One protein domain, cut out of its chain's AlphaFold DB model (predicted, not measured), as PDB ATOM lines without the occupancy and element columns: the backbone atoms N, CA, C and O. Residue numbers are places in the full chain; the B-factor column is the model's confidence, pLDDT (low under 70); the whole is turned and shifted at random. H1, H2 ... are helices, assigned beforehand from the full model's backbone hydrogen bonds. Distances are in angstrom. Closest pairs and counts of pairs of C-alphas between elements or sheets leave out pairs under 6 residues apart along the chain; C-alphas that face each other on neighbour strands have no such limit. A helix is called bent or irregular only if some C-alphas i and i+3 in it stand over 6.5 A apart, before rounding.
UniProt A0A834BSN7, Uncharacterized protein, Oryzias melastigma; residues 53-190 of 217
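AT A GLANCE: This is residues 53 to 190 of the 217 residues of an uncharacterized protein of Oryzias melastigma (UniProt A0A834BSN7). A long, slender helical hairpin bows along its length, with H2 as one leg and the arms H1a and H1b of bent H1 as the other, joined by a tight turn at one end. The printed part has 138 residues with two named helices, H1 then H2, and no named strand: all helix. It is extended, a rod of 90 by 34 by 17 A, with a radius of gyration of the C-alphas of 28.3 A.

IN THESE COORDINATES: H2, residues 122 to 190, measures 90.4 A and ends at C-alpha 190 (57.355, 69.092, 27.884). It is neither bent nor irregular, but only just: C-alphas 163 and 166 are 6.5 A apart. H1, residues 53 to 117, was assigned as one helix by its hydrogen bonds but is bent, C-alphas 68 and 71 being 6.5 A apart. Its arms are H1a, 53 to 68, 23.4 A, from C-alpha 53 (58.493, 57.516, 37.289), and H1b, 71 to 117, 66.7 A.

HOW THE PARTS SIT: H2 and H1b form a helical hairpin and touch, closest at C-alphas of Ala 153 and Ala 87, 4.1 A, opposite ways at a shallow tilt of 33 degrees, only just short of steep. With residues 170 to 184 alone H2 touches H1a, closest at C-alphas of Cys 177 and Ala 59, 4.7 A, opposite ways at a steep 47 degrees. O i to N i+4 pairs within hydrogen-bond range number 10 of 12 in H1a, 36 of 43 in H1b and 56 of 65 in H2.

THE WHOLE: The C-alphas of Pro 121 and Pro 190, the farthest apart, are 90.6 A apart. The printed part has no cut, and pLDDT is under 70 at residues 115 to 123.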
ATOM      1  N   ARG A  53      58.004  58.653  36.490       85.31
ATOM      2  CA  ARG A  53      58.493  57.516  37.289       85.31
ATOM      3  C   ARG A  53      57.357  56.830  38.050       85.31
ATOM      4  O   ARG A  53      57.268  55.608  38.030       85.31
ATOM      5  N   HIS A  54      56.450  57.604  38.646       85.12
ATOM      6  CA  HIS A  54      55.278  57.069  39.341       85.12
ATOM      7  C   HIS A  54      54.281  56.356  38.425       85.12
ATOM      8  O   HIS A  54      53.549  55.503  38.908       85.12
ATOM      9  N   LEU A  55      54.234  56.689  37.134       81.94
ATOM     10  CA  LEU A  55      53.397  56.009  36.142       81.94
ATOM     11  C   LEU A  55      54.096  54.790  35.511       81.94
ATOM     12  O   LEU A  55      53.417  53.866  35.068       81.94
ATOM     13  N   GLN A  56      55.432  54.756  35.498       81.56
ATOM     14  CA  GLN A  56      56.213  53.600  35.042       81.56
ATOM     15  C   GLN A  56      56.073  52.408  35.990       81.56
ATOM     16  O   GLN A  56      55.768  51.317  35.532       81.56
ATOM     17  N   THR A  57      56.184  52.618  37.304       84.81
ATOM     18  CA  THR A  57      56.052  51.537  38.296       84.81
ATOM     19  C   THR A  57      54.755  50.718  38.153       84.81
ATOM     20  O   THR A  57      54.838  49.495  38.065       84.81
ATOM     21  N   PRO A  58      53.549  51.321  38.072       79.44
ATOM     22  CA  PRO A  58      52.327  50.567  37.821       79.44
ATOM     23  C   PRO A  58      52.277  49.973  36.409       79.44
ATOM     24  O   PRO A  58      51.713  48.898  36.247       79.44
ATOM     25  N   ALA A  59      52.865  50.613  35.391       81.06
ATOM     26  CA  ALA A  59      52.933  50.027  34.051       81.06
ATOM     27  C   ALA A  59      53.767  48.734  34.035       81.06
ATOM     28  O   ALA A  59      53.316  47.741  33.469       81.06
ATOM     29  N   ASP A  60      54.919  48.730  34.706       84.75
ATOM     30  CA  ASP A  60      55.800  47.566  34.835       84.75
ATOM     31  C   ASP A  60      55.132  46.470  35.679       84.75
ATOM     32  O   ASP A  60      55.120  45.299  35.299       84.75
ATOM     33  N   HIS A  61      54.481  46.847  36.787       85.00
ATOM     34  CA  HIS A  61      53.726  45.905  37.619       85.00
ATOM     35  C   HIS A  61      52.539  45.262  36.902       85.00
ATOM     36  O   HIS A  61      52.184  44.138  37.242       85.00
ATOM     37  N   LEU A  62      51.912  45.952  35.948       84.62
ATOM     38  CA  LEU A  62      50.826  45.402  35.133       84.62
ATOM     39  C   LEU A  62      51.344  44.573  33.949       84.62
ATOM     40  O   LEU A  62      50.595  43.759  33.408       84.62
ATOM     41  N   GLN A  63      52.609  44.742  33.559       84.81
ATOM     42  CA  GLN A  63      53.197  44.027  32.432       84.81
ATOM     43  C   GLN A  63      53.472  42.561  32.776       84.81
ATOM     44  O   GLN A  63      53.038  41.678  32.046       84.81
ATOM     45  N   THR A  64      54.059  42.282  33.940       85.00
ATOM     46  CA  THR A  64      54.293  40.908  34.416       85.00
ATOM     47  C   THR A  64      53.024  40.032  34.437       85.00
ATOM     48  O   THR A  64      53.048  38.941  33.869       85.00
ATOM     49  N   PRO A  65      51.890  40.454  35.035       81.62
ATOM     50  CA  PRO A  65      50.657  39.674  34.986       81.62
ATOM     51  C   PRO A  65      50.053  39.610  33.578       81.62
ATOM     52  O   PRO A  65      49.459  38.591  33.240       81.62
ATOM     53  N   ALA A  66      50.211  40.642  32.741       82.75
ATOM     54  CA  ALA A  66      49.768  40.582  31.348       82.75
ATOM     55  C   ALA A  66      50.537  39.512  30.553       82.75
ATOM     56  O   ALA A  66      49.916  38.709  29.860       82.75
ATOM     57  N   ASP A  67      51.860  39.455  30.708       85.81
ATOM     58  CA  ASP A  67      52.723  38.471  30.051       85.81
ATOM     59  C   ASP A  67      52.420  37.050  30.558       85.81
ATOM     60  O   ASP A  67      52.276  36.115  29.767       85.81
ATOM     61  N   HIS A  68      52.221  36.878  31.871       84.00
ATOM     62  CA  HIS A  68      51.816  35.590  32.445       84.00
ATOM     63  C   HIS A  68      50.445  35.113  31.960       84.00
ATOM     64  O   HIS A  68      50.245  33.907  31.810       84.00
ATOM     65  N   LEU A  69      49.505  36.028  31.713       84.56
ATOM     66  CA  LEU A  69      48.175  35.696  31.206       84.56
ATOM     67  C   LEU A  69      48.135  35.513  29.686       84.56
ATOM     68  O   LEU A  69      47.142  35.001  29.172       84.56
ATOM     69  N   GLN A  70      49.184  35.890  28.955       84.94
ATOM     70  CA  GLN A  70      49.210  35.781  27.499       84.94
ATOM     71  C   GLN A  70      49.206  34.321  27.029       84.94
ATOM     72  O   GLN A  70      48.337  33.931  26.255       84.94
ATOM     73  N   THR A  71      50.111  33.492  27.548       82.69
ATOM     74  CA  THR A  71      50.179  32.062  27.205       82.69
ATOM     75  C   THR A  71      48.867  31.310  27.473       82.69
ATOM     76  O   THR A  71      48.391  30.621  26.569       82.69
ATOM     77  N   PRO A  72      48.234  31.419  28.662       79.88
ATOM     78  CA  PRO A  72      46.946  30.774  28.897       79.88
ATOM     79  C   PRO A  72      45.827  31.381  28.042       79.88
ATOM     80  O   PRO A  72      44.999  30.622  27.550       79.88
ATOM     81  N   ALA A  73      45.809  32.695  27.792       80.69
ATOM     82  CA  ALA A  73      44.828  33.309  26.893       80.69
ATOM     83  C   ALA A  73      44.920  32.755  25.459       80.69
ATOM     84  O   ALA A  73      43.901  32.394  24.867       80.69
ATOM     85  N   ASP A  74      46.133  32.630  24.917       83.12
ATOM     86  CA  ASP A  74      46.363  32.061  23.587       83.12
ATOM     87  C   ASP A  74      45.991  30.571  23.541       83.12
ATOM     88  O   ASP A  74      45.364  30.110  22.582       83.12
ATOM     89  N   ALA A  75      46.300  29.825  24.607       82.38
ATOM     90  CA  ALA A  75      45.913  28.424  24.745       82.38
ATOM     91  C   ALA A  75      44.388  28.235  24.830       82.38
ATOM     92  O   ALA A  75      43.879  27.245  24.310       82.38
ATOM     93  N   CYS A  76      43.658  29.182  25.428       81.75
ATOM     94  CA  CYS A  76      42.198  29.153  25.555       81.75
ATOM     95  C   CYS A  76      41.467  29.525  24.254       81.75
ATOM     96  O   CYS A  76      40.325  29.112  24.052       81.75
ATOM     97  N   ARG A  77      42.124  30.241  23.332       81.69
ATOM     98  CA  ARG A  77      41.505  30.726  22.089       81.69
ATOM     99  C   ARG A  77      41.049  29.598  21.161       81.69
ATOM    100  O   ARG A  77      39.909  29.594  20.711       81.69
ATOM    101  N   ARG A  78      41.923  28.623  20.887       81.69
ATOM    102  CA  ARG A  78      41.591  27.483  20.008       81.69
ATOM    103  C   ARG A  78      40.441  26.625  20.562       81.69
ATOM    104  O   ARG A  78      39.543  26.314  19.784       81.69
ATOM    105  N   PRO A  79      40.444  26.235  21.850       81.06
ATOM    106  CA  PRO A  79      39.318  25.539  22.464       81.06
ATOM    107  C   PRO A  79      38.023  26.361  22.448       81.06
ATOM    108  O   PRO A  79      36.986  25.813  22.098       81.06
ATOM    109  N   ALA A  80      38.073  27.671  22.727       81.31
ATOM    110  CA  ALA A  80      36.887  28.528  22.665       81.31
ATOM    111  C   ALA A  80      36.279  28.575  21.250       81.31
ATOM    112  O   ALA A  80      35.071  28.402  21.088       81.31
ATOM    113  N   ASP A  81      37.111  28.727  20.215       83.19
ATOM    114  CA  ASP A  81      36.666  28.688  18.816       83.19
ATOM    115  C   ASP A  81      36.100  27.306  18.433       83.19
ATOM    116  O   ASP A  81      35.124  27.207  17.686       83.19
ATOM    117  N   ALA A  82      36.694  26.230  18.959       82.50
ATOM    118  CA  ALA A  82      36.226  24.863  18.747       82.50
ATOM    119  C   ALA A  82      34.887  24.573  19.442       82.50
ATOM    120  O   ALA A  82      34.130  23.758  18.930       82.50
ATOM    121  N   CYS A  83      34.580  25.241  20.557       80.00
ATOM    122  CA  CYS A  83      33.293  25.152  21.251       80.00
ATOM    123  C   CYS A  83      32.212  26.046  20.617       80.00
ATOM    124  O   CYS A  83      31.050  25.652  20.563       80.00
ATOM    125  N   ARG A  84      32.580  27.217  20.076       85.06
ATOM    126  CA  ARG A  84      31.633  28.126  19.402       85.06
ATOM    127  C   ARG A  84      31.050  27.549  18.121       85.06
ATOM    128  O   ARG A  84      29.849  27.624  17.919       85.06
ATOM    129  N   ARG A  85      31.876  26.933  17.270       84.50
ATOM    130  CA  ARG A  85      31.413  26.412  15.969       84.50
ATOM    131  C   ARG A  85      30.269  25.387  16.086       84.50
ATOM    132  O   ARG A  85      29.298  25.533  15.351       84.50
ATOM    133  N   PRO A  86      30.343  24.371  16.970       81.56
ATOM    134  CA  PRO A  86      29.218  23.480  17.234       81.56
ATOM    135  C   PRO A  86      27.993  24.213  17.777       81.56
ATOM    136  O   PRO A  86      26.894  23.929  17.320       81.56
ATOM    137  N   ALA A  87      28.171  25.161  18.706       82.31
ATOM    138  CA  ALA A  87      27.057  25.928  19.264       82.31
ATOM    139  C   ALA A  87      26.316  26.715  18.173       82.31
ATOM    140  O   ALA A  87      25.107  26.569  18.037       82.31
ATOM    141  N   ASP A  88      27.044  27.458  17.336       86.06
ATOM    142  CA  ASP A  88      26.468  28.223  16.223       86.06
ATOM    143  C   ASP A  88      25.755  27.301  15.211       86.06
ATOM    144  O   ASP A  88      24.684  27.627  14.690       86.06
ATOM    145  N   HIS A  89      26.330  26.120  14.953       87.06
ATOM    146  CA  HIS A  89      25.753  25.142  14.033       87.06
ATOM    147  C   HIS A  89      24.470  24.491  14.563       87.06
ATOM    148  O   HIS A  89      23.612  24.144  13.759       87.06
ATOM    149  N   LEU A  90      24.336  24.331  15.883       83.75
ATOM    150  CA  LEU A  90      23.138  23.798  16.541       83.75
ATOM    151  C   LEU A  90      22.068  24.876  16.764       83.75
ATOM    152  O   LEU A  90      20.882  24.573  16.722       83.75
ATOM    153  N   GLN A  91      22.479  26.130  16.952       86.19
ATOM    154  CA  GLN A  91      21.571  27.250  17.185       86.19
ATOM    155  C   GLN A  91      20.745  27.593  15.938       86.19
ATOM    156  O   GLN A  91      19.540  27.765  16.039       86.19
ATOM    157  N   THR A  92      21.365  27.605  14.754       87.00
ATOM    158  CA  THR A  92      20.657  27.908  13.492       87.00
ATOM    159  C   THR A  92      19.436  26.996  13.251       87.00
ATOM    160  O   THR A  92      18.337  27.515  13.082       87.00
ATOM    161  N   PRO A  93      19.561  25.651  13.283       83.88
ATOM    162  CA  PRO A  93      18.406  24.772  13.121       83.88
ATOM    163  C   PRO A  93      17.418  24.837  14.294       83.88
ATOM    164  O   PRO A  93      16.238  24.583  14.077       83.88
ATOM    165  N   ALA A  94      17.856  25.172  15.514       82.56
ATOM    166  CA  ALA A  94      16.938  25.397  16.632       82.56
ATOM    167  C   ALA A  94      16.051  26.630  16.377       82.56
ATOM    168  O   ALA A  94      14.828  26.530  16.461       82.56
ATOM    169  N   ASP A  95      16.651  27.748  15.960       86.69
ATOM    170  CA  ASP A  95      15.941  28.990  15.627       86.69
ATOM    171  C   ASP A  95      14.964  28.785  14.442       86.69
ATOM    172  O   ASP A  95      13.822  29.265  14.466       86.69
ATOM    173  N   ASP A  96      15.380  28.010  13.430       88.25
ATOM    174  CA  ASP A  96      14.556  27.648  12.265       88.25
ATOM    175  C   ASP A  96      13.332  26.790  12.640       88.25
ATOM    176  O   ASP A  96      12.297  26.867  11.975       88.25
ATOM    177  N   LEU A  97      13.429  25.964  13.690       84.25
ATOM    178  CA  LEU A  97      12.323  25.147  14.207       84.25
ATOM    179  C   LEU A  97      11.417  25.931  15.164       84.25
ATOM    180  O   LEU A  97      10.206  25.706  15.197       84.25
ATOM    181  N   GLN A  98      11.988  26.864  15.921       86.38
ATOM    182  CA  GLN A  98      11.267  27.642  16.920       86.38
ATOM    183  C   GLN A  98      10.347  28.692  16.290       86.38
ATOM    184  O   GLN A  98       9.204  28.839  16.714       86.38
ATOM    185  N   THR A  99      10.790  29.345  15.213       87.81
ATOM    186  CA  THR A  99       9.989  30.348  14.487       87.81
ATOM    187  C   THR A  99       8.609  29.817  14.039       87.81
ATOM    188  O   THR A  99       7.590  30.401  14.416       87.81
ATOM    189  N   PRO A 100       8.505  28.692  13.299       84.19
ATOM    190  CA  PRO A 100       7.206  28.137  12.918       84.19
ATOM    191  C   PRO A 100       6.401  27.600  14.112       84.19
ATOM    192  O   PRO A 100       5.169  27.629  14.069       84.19
ATOM    193  N   ALA A 101       7.050  27.122  15.180       82.75
ATOM    194  CA  ALA A 101       6.352  26.714  16.400       82.75
ATOM    195  C   ALA A 101       5.663  27.914  17.076       82.75
ATOM    196  O   ALA A 101       4.478  27.836  17.418       82.75
ATOM    197  N   ASP A 102       6.363  29.044  17.192       87.94
ATOM    198  CA  ASP A 102       5.840  30.290  17.758       87.94
ATOM    199  C   ASP A 102       4.685  30.862  16.919       87.94
ATOM    200  O   ASP A 102       3.669  31.303  17.474       87.94
ATOM    201  N   ASP A 103       4.781  30.791  15.590       89.69
ATOM    202  CA  ASP A 103       3.712  31.200  14.670       89.69
ATOM    203  C   ASP A 103       2.447  30.342  14.839       89.69
ATOM    204  O   ASP A 103       1.322  30.863  14.894       89.69
ATOM    205  N   LEU A 104       2.604  29.021  14.977       85.56
ATOM    206  CA  LEU A 104       1.494  28.096  15.230       85.56
ATOM    207  C   LEU A 104       0.840  28.361  16.591       85.56
ATOM    208  O   LEU A 104      -0.392  28.407  16.688       85.56
ATOM    209  N   GLN A 105       1.638  28.594  17.638       86.25
ATOM    210  CA  GLN A 105       1.117  28.956  18.956       86.25
ATOM    211  C   GLN A 105       0.380  30.300  18.928       86.25
ATOM    212  O   GLN A 105      -0.679  30.440  19.539       86.25
ATOM    213  N   THR A 106       0.905  31.286  18.204       89.38
ATOM    214  CA  THR A 106       0.279  32.606  18.049       89.38
ATOM    215  C   THR A 106      -1.049  32.499  17.308       89.38
ATOM    216  O   THR A 106      -2.060  33.029  17.770       89.38
ATOM    217  N   THR A 107      -1.093  31.716  16.229       86.69
ATOM    218  CA  THR A 107      -2.335  31.395  15.509       86.69
ATOM    219  C   THR A 107      -3.352  30.728  16.437       86.69
ATOM    220  O   THR A 107      -4.524  31.101  16.452       86.69
ATOM    221  N   CYS A 108      -2.910  29.788  17.274       82.62
ATOM    222  CA  CYS A 108      -3.752  29.122  18.263       82.62
ATOM    223  C   CYS A 108      -4.334  30.111  19.294       82.62
ATOM    224  O   CYS A 108      -5.540  30.090  19.544       82.62
ATOM    225  N   ARG A 109      -3.519  31.037  19.826       84.50
ATOM    226  CA  ARG A 109      -3.970  32.107  20.741       84.50
ATOM    227  C   ARG A 109      -5.003  33.025  20.077       84.50
ATOM    228  O   ARG A 109      -6.022  33.334  20.688       84.50
ATOM    229  N   HIS A 110      -4.791  33.401  18.815       84.19
ATOM    230  CA  HIS A 110      -5.743  34.216  18.055       84.19
ATOM    231  C   HIS A 110      -7.066  33.508  17.759       84.19
ATOM    232  O   HIS A 110      -8.087  34.177  17.654       84.19
ATOM    233  N   LEU A 111      -7.077  32.181  17.614       81.75
ATOM    234  CA  LEU A 111      -8.306  31.403  17.419       81.75
ATOM    235  C   LEU A 111      -9.059  31.140  18.733       81.75
ATOM    236  O   LEU A 111     -10.267  30.901  18.697       81.75
ATOM    237  N   GLN A 112      -8.376  31.209  19.881       77.19
ATOM    238  CA  GLN A 112      -8.998  31.091  21.203       77.19
ATOM    239  C   GLN A 112      -9.836  32.324  21.564       77.19
ATOM    240  O   GLN A 112     -10.951  32.159  22.046       77.19
ATOM    241  N   THR A 113      -9.381  33.543  21.250       76.38
ATOM    242  CA  THR A 113     -10.115  34.779  21.606       76.38
ATOM    243  C   THR A 113     -11.547  34.823  21.036       76.38
ATOM    244  O   THR A 113     -12.487  34.992  21.808       76.38
ATOM    245  N   PRO A 114     -11.784  34.556  19.733       71.69
ATOM    246  CA  PRO A 114     -13.135  34.483  19.182       71.69
ATOM    247  C   PRO A 114     -13.952  33.313  19.737       71.69
ATOM    248  O   PRO A 114     -15.175  33.396  19.787       71.69
ATOM    249  N   ALA A 115     -13.302  32.204  20.116       68.19
ATOM    250  CA  ALA A 115     -13.986  31.056  20.707       68.19
ATOM    251  C   ALA A 115     -14.521  31.367  22.115       68.19
ATOM    252  O   ALA A 115     -15.583  30.851  22.464       68.19
ATOM    253  N   ASP A 116     -13.817  32.209  22.875       68.62
ATOM    254  CA  ASP A 116     -14.230  32.688  24.197       68.62
ATOM    255  C   ASP A 116     -15.322  33.776  24.102       68.62
ATOM    256  O   ASP A 116     -16.234  33.809  24.930       68.62
ATOM    257  N   ASP A 117     -15.288  34.612  23.054       68.12
ATOM    258  CA  ASP A 117     -16.260  35.696  22.816       68.12
ATOM    259  C   ASP A 117     -17.594  35.221  22.185       68.12
ATOM    260  O   ASP A 117     -18.625  35.897  22.282       68.12
ATOM    261  N   LEU A 118     -17.618  34.056  21.521       64.38
ATOM    262  CA  LEU A 118     -18.811  33.512  20.857       64.38
ATOM    263  C   LEU A 118     -19.735  32.770  21.843       64.38
ATOM    264  O   LEU A 118     -19.554  31.590  22.130       64.38
ATOM    265  N   GLN A 119     -20.818  33.418  22.280       57.19
ATOM    266  CA  GLN A 119     -21.801  32.805  23.190       57.19
ATOM    267  C   GLN A 119     -22.746  31.746  22.569       57.19
ATOM    268  O   GLN A 119     -23.476  31.116  23.333       57.19
ATOM    269  N   THR A 120     -22.837  31.540  21.241       54.75
ATOM    270  CA  THR A 120     -24.057  30.883  20.686       54.75
ATOM    271  C   THR A 120     -23.997  30.035  19.401       54.75
ATOM    272  O   THR A 120     -25.057  29.669  18.891       54.75
ATOM    273  N   PRO A 121     -22.845  29.535  18.924       59.44
ATOM    274  CA  PRO A 121     -22.891  28.209  18.301       59.44
ATOM    275  C   PRO A 121     -21.814  27.302  18.886       59.44
ATOM    276  O   PRO A 121     -20.641  27.394  18.531       59.44
ATOM    277  N   ALA A 122     -22.238  26.338  19.710       64.75
ATOM    278  CA  ALA A 122     -21.371  25.294  20.265       64.75
ATOM    279  C   ALA A 122     -20.536  24.572  19.188       64.75
ATOM    280  O   ALA A 122     -19.442  24.089  19.465       64.75
ATOM    281  N   ASN A 123     -21.032  24.519  17.946       69.88
ATOM    282  CA  ASN A 123     -20.332  23.915  16.817       69.88
ATOM    283  C   ASN A 123     -19.154  24.766  16.314       69.88
ATOM    284  O   ASN A 123     -18.119  24.197  15.983       69.88
ATOM    285  N   THR A 124     -19.270  26.098  16.306       73.56
ATOM    286  CA  THR A 124     -18.179  26.999  15.897       73.56
ATOM    287  C   THR A 124     -17.071  27.012  16.944       73.56
ATOM    288  O   THR A 124     -15.911  26.810  16.593       73.56
ATOM    289  N   CYS A 125     -17.413  27.117  18.234       73.88
ATOM    290  CA  CYS A 125     -16.425  26.995  19.313       73.88
ATOM    291  C   CYS A 125     -15.752  25.616  19.307       73.88
ATOM    292  O   CYS A 125     -14.535  25.529  19.446       73.88
ATOM    293  N   ARG A 126     -16.507  24.527  19.076       78.31
ATOM    294  CA  ARG A 126     -15.933  23.177  18.960       78.31
ATOM    295  C   ARG A 126     -14.974  23.066  17.774       78.31
ATOM    296  O   ARG A 126     -13.909  22.483  17.930       78.31
ATOM    297  N   HIS A 127     -15.318  23.630  16.615       81.06
ATOM    298  CA  HIS A 127     -14.419  23.647  15.459       81.06
ATOM    299  C   HIS A 127     -13.135  24.432  15.736       81.06
ATOM    300  O   HIS A 127     -12.060  23.905  15.474       81.06
ATOM    301  N   LEU A 128     -13.228  25.631  16.323       81.06
ATOM    302  CA  LEU A 128     -12.057  26.435  16.691       81.06
ATOM    303  C   LEU A 128     -11.161  25.702  17.698       81.06
ATOM    304  O   LEU A 128      -9.957  25.610  17.485       81.06
ATOM    305  N   GLN A 129     -11.741  25.085  18.732       80.50
ATOM    306  CA  GLN A 129     -10.988  24.280  19.701       80.50
ATOM    307  C   GLN A 129     -10.297  23.070  19.060       80.50
ATOM    308  O   GLN A 129      -9.176  22.731  19.436       80.50
ATOM    309  N   THR A 130     -10.948  22.396  18.111       84.19
ATOM    310  CA  THR A 130     -10.344  21.281  17.369       84.19
ATOM    311  C   THR A 130      -9.199  21.770  16.484       84.19
ATOM    312  O   THR A 130      -8.129  21.169  16.506       84.19
ATOM    313  N   THR A 131      -9.366  22.895  15.781       82.88
ATOM    314  CA  THR A 131      -8.290  23.525  14.999       82.88
ATOM    315  C   THR A 131      -7.110  23.920  15.886       82.88
ATOM    316  O   THR A 131      -5.975  23.596  15.554       82.88
ATOM    317  N   CYS A 132      -7.354  24.525  17.051       81.31
ATOM    318  CA  CYS A 132      -6.312  24.842  18.027       81.31
ATOM    319  C   CYS A 132      -5.522  23.600  18.461       81.31
ATOM    320  O   CYS A 132      -4.295  23.620  18.437       81.31
ATOM    321  N   ARG A 133      -6.206  22.493  18.787       83.44
ATOM    322  CA  ARG A 133      -5.541  21.222  19.127       83.44
ATOM    323  C   ARG A 133      -4.708  20.676  17.966       83.44
ATOM    324  O   ARG A 133      -3.597  20.209  18.186       83.44
ATOM    325  N   HIS A 134      -5.214  20.772  16.736       82.12
ATOM    326  CA  HIS A 134      -4.477  20.352  15.542       82.12
ATOM    327  C   HIS A 134      -3.257  21.223  15.229       82.12
ATOM    328  O   HIS A 134      -2.343  20.720  14.587       82.12
ATOM    329  N   LEU A 135      -3.226  22.488  15.661       80.75
ATOM    330  CA  LEU A 135      -2.062  23.373  15.529       80.75
ATOM    331  C   LEU A 135      -1.062  23.206  16.686       80.75
ATOM    332  O   LEU A 135       0.131  23.400  16.483       80.75
ATOM    333  N   GLN A 136      -1.527  22.807  17.874       81.25
ATOM    334  CA  GLN A 136      -0.660  22.538  19.029       81.25
ATOM    335  C   GLN A 136       0.254  21.335  18.797       81.25
ATOM    336  O   GLN A 136       1.452  21.444  19.005       81.25
ATOM    337  N   THR A 137      -0.270  20.217  18.289       83.12
ATOM    338  CA  THR A 137       0.542  19.012  18.042       83.12
ATOM    339  C   THR A 137       1.769  19.252  17.139       83.12
ATOM    340  O   THR A 137       2.861  18.838  17.520       83.12
ATOM    341  N   PRO A 138       1.661  19.912  15.967       77.62
ATOM    342  CA  PRO A 138       2.831  20.248  15.161       77.62
ATOM    343  C   PRO A 138       3.733  21.298  15.823       77.62
ATOM    344  O   PRO A 138       4.943  21.205  15.652       77.62
ATOM    345  N   ALA A 139       3.194  22.243  16.603       79.06
ATOM    346  CA  ALA A 139       4.018  23.183  17.366       79.06
ATOM    347  C   ALA A 139       4.877  22.454  18.415       79.06
ATOM    348  O   ALA A 139       6.090  22.641  18.447       79.06
ATOM    349  N   ASP A 140       4.281  21.546  19.192       82.94
ATOM    350  CA  ASP A 140       4.981  20.734  20.195       82.94
ATOM    351  C   ASP A 140       6.047  19.825  19.544       82.94
ATOM    352  O   ASP A 140       7.152  19.651  20.069       82.94
ATOM    353  N   HIS A 141       5.743  19.274  18.360       83.38
ATOM    354  CA  HIS A 141       6.680  18.464  17.573       83.38
ATOM    355  C   HIS A 141       7.867  19.248  17.004       83.38
ATOM    356  O   HIS A 141       8.901  18.634  16.750       83.38
ATOM    357  N   LEU A 142       7.730  20.556  16.780       80.62
ATOM    358  CA  LEU A 142       8.822  21.436  16.353       80.62
ATOM    359  C   LEU A 142       9.621  21.964  17.550       80.62
ATOM    360  O   LEU A 142      10.838  22.097  17.467       80.62
ATOM    361  N   GLN A 143       8.949  22.199  18.676       83.06
ATOM    362  CA  GLN A 143       9.569  22.727  19.884       83.06
ATOM    363  C   GLN A 143      10.494  21.705  20.561       83.06
ATOM    364  O   GLN A 143      11.607  22.047  20.940       83.06
ATOM    365  N   THR A 144      10.089  20.431  20.630       85.31
ATOM    366  CA  THR A 144      10.914  19.363  21.233       85.31
ATOM    367  C   THR A 144      12.319  19.255  20.600       85.31
ATOM    368  O   THR A 144      13.304  19.334  21.331       85.31
ATOM    369  N   PRO A 145      12.470  19.125  19.263       79.81
ATOM    370  CA  PRO A 145      13.791  19.092  18.639       79.81
ATOM    371  C   PRO A 145      14.537  20.432  18.717       79.81
ATOM    372  O   PRO A 145      15.765  20.417  18.728       79.81
ATOM    373  N   ALA A 146      13.843  21.576  18.782       80.62
ATOM    374  CA  ALA A 146      14.491  22.868  19.016       80.62
ATOM    375  C   ALA A 146      15.144  22.911  20.412       80.62
ATOM    376  O   ALA A 146      16.338  23.198  20.523       80.62
ATOM    377  N   ASP A 147      14.407  22.515  21.453       85.31
ATOM    378  CA  ASP A 147      14.891  22.443  22.839       85.31
ATOM    379  C   ASP A 147      16.063  21.442  22.987       85.31
ATOM    380  O   ASP A 147      17.066  21.715  23.665       85.31
ATOM    381  N   ASP A 148      15.977  20.298  22.295       85.50
ATOM    382  CA  ASP A 148      17.026  19.270  22.255       85.50
ATOM    383  C   ASP A 148      18.318  19.759  21.577       85.50
ATOM    384  O   ASP A 148      19.405  19.294  21.928       85.50
ATOM    385  N   LEU A 149      18.232  20.685  20.614       82.75
ATOM    386  CA  LEU A 149      19.388  21.306  19.952       82.75
ATOM    387  C   LEU A 149      19.957  22.480  20.758       82.75
ATOM    388  O   LEU A 149      21.173  22.702  20.767       82.75
ATOM    389  N   GLN A 150      19.102  23.203  21.475       84.75
ATOM    390  CA  GLN A 150      19.492  24.360  22.272       84.75
ATOM    391  C   GLN A 150      20.295  23.958  23.517       84.75
ATOM    392  O   GLN A 150      21.316  24.571  23.828       84.75
ATOM    393  N   THR A 151      19.921  22.857  24.173       84.06
ATOM    394  CA  THR A 151      20.633  22.325  25.349       84.06
ATOM    395  C   THR A 151      22.136  22.063  25.098       84.06
ATOM    396  O   THR A 151      22.975  22.565  25.857       84.06
ATOM    397  N   PRO A 152      22.546  21.309  24.055       80.25
ATOM    398  CA  PRO A 152      23.955  21.120  23.725       80.25
ATOM    399  C   PRO A 152      24.619  22.393  23.187       80.25
ATOM    400  O   PRO A 152      25.817  22.577  23.426       80.25
ATOM    401  N   ALA A 153      23.887  23.287  22.511       80.81
ATOM    402  CA  ALA A 153      24.428  24.577  22.083       80.81
ATOM    403  C   ALA A 153      24.846  25.433  23.291       80.81
ATOM    404  O   ALA A 153      25.988  25.897  23.358       80.81
ATOM    405  N   ASP A 154      23.981  25.546  24.301       82.94
ATOM    406  CA  ASP A 154      24.259  26.266  25.547       82.94
ATOM    407  C   ASP A 154      25.392  25.615  26.352       82.94
ATOM    408  O   ASP A 154      26.267  26.303  26.894       82.94
ATOM    409  N   ALA A 155      25.434  24.279  26.383       83.00
ATOM    410  CA  ALA A 155      26.523  23.530  27.005       83.00
ATOM    411  C   ALA A 155      27.883  23.773  26.323       83.00
ATOM    412  O   ALA A 155      28.907  23.765  27.006       83.00
ATOM    413  N   CYS A 156      27.915  24.023  25.008       80.69
ATOM    414  CA  CYS A 156      29.132  24.394  24.280       80.69
ATOM    415  C   CYS A 156      29.491  25.879  24.447       80.69
ATOM    416  O   CYS A 156      30.671  26.236  24.450       80.69
ATOM    417  N   ARG A 157      28.495  26.752  24.618       83.38
ATOM    418  CA  ARG A 157      28.692  28.200  24.756       83.38
ATOM    419  C   ARG A 157      29.353  28.578  26.081       83.38
ATOM    420  O   ARG A 157      30.315  29.340  26.082       83.38
ATOM    421  N   ARG A 158      28.913  27.976  27.193       82.31
ATOM    422  CA  ARG A 158      29.447  28.263  28.540       82.31
ATOM    423  C   ARG A 158      30.977  28.101  28.645       82.31
ATOM    424  O   ARG A 158      31.630  29.058  29.051       82.31
ATOM    425  N   PRO A 159      31.583  26.969  28.232       80.69
ATOM    426  CA  PRO A 159      33.036  26.827  28.207       80.69
ATOM    427  C   PRO A 159      33.726  27.860  27.315       80.69
ATOM    428  O   PRO A 159      34.803  28.335  27.657       80.69
ATOM    429  N   ALA A 160      33.135  28.208  26.167       80.50
ATOM    430  CA  ALA A 160      33.721  29.200  25.273       80.50
ATOM    431  C   ALA A 160      33.771  30.594  25.916       80.50
ATOM    432  O   ALA A 160      34.779  31.286  25.775       80.50
ATOM    433  N   ASP A 161      32.720  30.978  26.641       83.25
ATOM    434  CA  ASP A 161      32.648  32.251  27.359       83.25
ATOM    435  C   ASP A 161      33.619  32.275  28.555       83.25
ATOM    436  O   ASP A 161      34.375  33.236  28.727       83.25
ATOM    437  N   ASP A 162      33.698  31.180  29.319       82.25
ATOM    438  CA  ASP A 162      34.658  31.035  30.421       82.25
ATOM    439  C   ASP A 162      36.104  31.177  29.918       82.25
ATOM    440  O   ASP A 162      36.909  31.900  30.506       82.25
ATOM    441  N   LEU A 163      36.427  30.561  28.777       81.50
ATOM    442  CA  LEU A 163      37.746  30.624  28.138       81.50
ATOM    443  C   LEU A 163      38.075  31.994  27.520       81.50
ATOM    444  O   LEU A 163      39.246  32.272  27.245       81.50
ATOM    445  N   GLN A 164      37.089  32.869  27.313       83.44
ATOM    446  CA  GLN A 164      37.320  34.240  26.854       83.44
ATOM    447  C   GLN A 164      37.714  35.193  27.980       83.44
ATOM    448  O   GLN A 164      38.483  36.128  27.742       83.44
ATOM    449  N   THR A 165      37.274  34.942  29.215       83.94
ATOM    450  CA  THR A 165      37.569  35.838  30.346       83.94
ATOM    451  C   THR A 165      39.070  36.077  30.606       83.94
ATOM    452  O   THR A 165      39.445  37.236  30.839       83.94
ATOM    453  N   PRO A 166      39.983  35.085  30.499       81.25
ATOM    454  CA  PRO A 166      41.419  35.323  30.643       81.25
ATOM    455  C   PRO A 166      41.982  36.151  29.484       81.25
ATOM    456  O   PRO A 166      42.827  37.022  29.699       81.25
ATOM    457  N   ALA A 167      41.489  35.922  28.262       83.31
ATOM    458  CA  ALA A 167      41.924  36.646  27.070       83.31
ATOM    459  C   ALA A 167      41.527  38.125  27.120       83.31
ATOM    460  O   ALA A 167      42.351  39.001  26.833       83.31
ATOM    461  N   ASP A 168      40.304  38.421  27.555       86.94
ATOM    462  CA  ASP A 168      39.838  39.794  27.739       86.94
ATOM    463  C   ASP A 168      40.581  40.500  28.875       86.94
ATOM    464  O   ASP A 168      40.965  41.667  28.745       86.94
ATOM    465  N   THR A 169      40.857  39.789  29.970       87.38
ATOM    466  CA  THR A 169      41.642  40.323  31.090       87.38
ATOM    467  C   THR A 169      43.064  40.670  30.652       87.38
ATOM    468  O   THR A 169      43.519  41.793  30.883       87.38
ATOM    469  N   CYS A 170      43.741  39.761  29.941       87.88
ATOM    470  CA  CYS A 170      45.068  40.004  29.375       87.88
ATOM    471  C   CYS A 170      45.070  41.238  28.456       87.88
ATOM    472  O   CYS A 170      45.861  42.168  28.643       87.88
ATOM    473  N   ARG A 171      44.106  41.328  27.528       88.25
ATOM    474  CA  ARG A 171      43.968  42.471  26.609       88.25
ATOM    475  C   ARG A 171      43.763  43.799  27.346       88.25
ATOM    476  O   ARG A 171      44.339  44.822  26.957       88.25
ATOM    477  N   ARG A 172      42.955  43.811  28.410       91.06
ATOM    478  CA  ARG A 172      42.704  45.009  29.232       91.06
ATOM    479  C   ARG A 172      43.957  45.471  29.971       91.06
ATOM    480  O   ARG A 172      44.240  46.673  29.979       91.06
ATOM    481  N   LEU A 173      44.723  44.543  30.546       90.12
ATOM    482  CA  LEU A 173      45.992  44.857  31.207       90.12
ATOM    483  C   LEU A 173      46.992  45.450  30.210       90.12
ATOM    484  O   LEU A 173      47.490  46.552  30.436       90.12
ATOM    485  N   GLN A 174      47.181  44.809  29.052       89.44
ATOM    486  CA  GLN A 174      48.059  45.317  27.991       89.44
ATOM    487  C   GLN A 174      47.653  46.718  27.513       89.44
ATOM    488  O   GLN A 174      48.501  47.592  27.321       89.44
ATOM    489  N   THR A 175      46.351  46.963  27.348       91.69
ATOM    490  CA  THR A 175      45.830  48.285  26.966       91.69
ATOM    491  C   THR A 175      46.159  49.337  28.025       91.69
ATOM    492  O   THR A 175      46.548  50.457  27.694       91.69
ATOM    493  N   THR A 176      46.048  48.975  29.303       90.75
ATOM    494  CA  THR A 176      46.353  49.870  30.425       90.75
ATOM    495  C   THR A 176      47.851  50.169  30.508       90.75
ATOM    496  O   THR A 176      48.216  51.343  30.574       90.75
ATOM    497  N   CYS A 177      48.720  49.156  30.391       89.12
ATOM    498  CA  CYS A 177      50.175  49.337  30.294       89.12
ATOM    499  C   CYS A 177      50.547  50.298  29.164       89.12
ATOM    500  O   CYS A 177      51.263  51.273  29.388       89.12
ATOM    501  N   ARG A 178      50.013  50.070  27.955       90.81
ATOM    502  CA  ARG A 178      50.283  50.932  26.795       90.81
ATOM    503  C   ARG A 178      49.838  52.369  27.040       90.81
ATOM    504  O   ARG A 178      50.585  53.287  26.723       90.81
ATOM    505  N   ARG A 179      48.658  52.584  27.632       92.19
ATOM    506  CA  ARG A 179      48.176  53.932  27.972       92.19
ATOM    507  C   ARG A 179      49.105  54.633  28.956       92.19
ATOM    508  O   ARG A 179      49.467  55.776  28.704       92.19
ATOM    509  N   LEU A 180      49.523  53.958  30.027       88.50
ATOM    510  CA  LEU A 180      50.456  54.525  31.007       88.50
ATOM    511  C   LEU A 180      51.799  54.889  30.362       88.50
ATOM    512  O   LEU A 180      52.283  56.004  30.542       88.50
ATOM    513  N   GLN A 181      52.357  53.997  29.539       87.75
ATOM    514  CA  GLN A 181      53.600  54.253  28.807       87.75
ATOM    515  C   GLN A 181      53.473  55.438  27.838       87.75
ATOM    516  O   GLN A 181      54.384  56.260  27.746       87.75
ATOM    517  N   THR A 182      52.352  55.553  27.125       90.06
ATOM    518  CA  THR A 182      52.077  56.685  26.232       90.06
ATOM    519  C   THR A 182      51.958  57.993  27.011       90.06
ATOM    520  O   THR A 182      52.571  58.982  26.620       90.06
ATOM    521  N   THR A 183      51.269  58.001  28.155       87.69
ATOM    522  CA  THR A 183      51.209  59.175  29.041       87.69
ATOM    523  C   THR A 183      52.602  59.580  29.527       87.69
ATOM    524  O   THR A 183      52.940  60.758  29.465       87.69
ATOM    525  N   CYS A 184      53.448  58.626  29.933       84.56
ATOM    526  CA  CYS A 184      54.839  58.916  30.297       84.56
ATOM    527  C   CYS A 184      55.612  59.570  29.147       84.56
ATOM    528  O   CYS A 184      56.290  60.570  29.365       84.56
ATOM    529  N   ARG A 185      55.487  59.049  27.920       87.00
ATOM    530  CA  ARG A 185      56.135  59.642  26.738       87.00
ATOM    531  C   ARG A 185      55.640  61.064  26.469       87.00
ATOM    532  O   ARG A 185      56.450  61.943  26.205       87.00
ATOM    533  N   HIS A 186      54.337  61.317  26.601       87.62
ATOM    534  CA  HIS A 186      53.773  62.659  26.421       87.62
ATOM    535  C   HIS A 186      54.198  63.660  27.494       87.62
ATOM    536  O   HIS A 186      54.253  64.849  27.205       87.62
ATOM    537  N   LEU A 187      54.486  63.210  28.716       84.88
ATOM    538  CA  LEU A 187      54.991  64.066  29.795       84.88
ATOM    539  C   LEU A 187      56.509  64.298  29.702       84.88
ATOM    540  O   LEU A 187      57.004  65.287  30.243       84.88
ATOM    541  N   GLN A 188      57.250  63.423  29.015       83.25
ATOM    542  CA  GLN A 188      58.689  63.591  28.775       83.25
ATOM    543  C   GLN A 188      58.982  64.765  27.838       83.25
ATOM    544  O   GLN A 188      59.824  65.588  28.172       83.25
ATOM    545  N   THR A 189      58.239  64.910  26.737       87.94
ATOM    546  CA  THR A 189      58.428  66.018  25.781       87.94
ATOM    547  C   THR A 189      58.404  67.410  26.438       87.94
ATOM    548  O   THR A 189      59.401  68.121  26.343       87.94
ATOM    549  N   PRO A 190      57.359  67.805  27.198       83.06
ATOM    550  CA  PRO A 190      57.355  69.092  27.884       83.06
ATOM    551  C   PRO A 190      58.418  69.172  28.986       83.06
ATOM    552  O   PRO A 190      58.911  70.259  29.266       83.06
TER     553      PRO A 190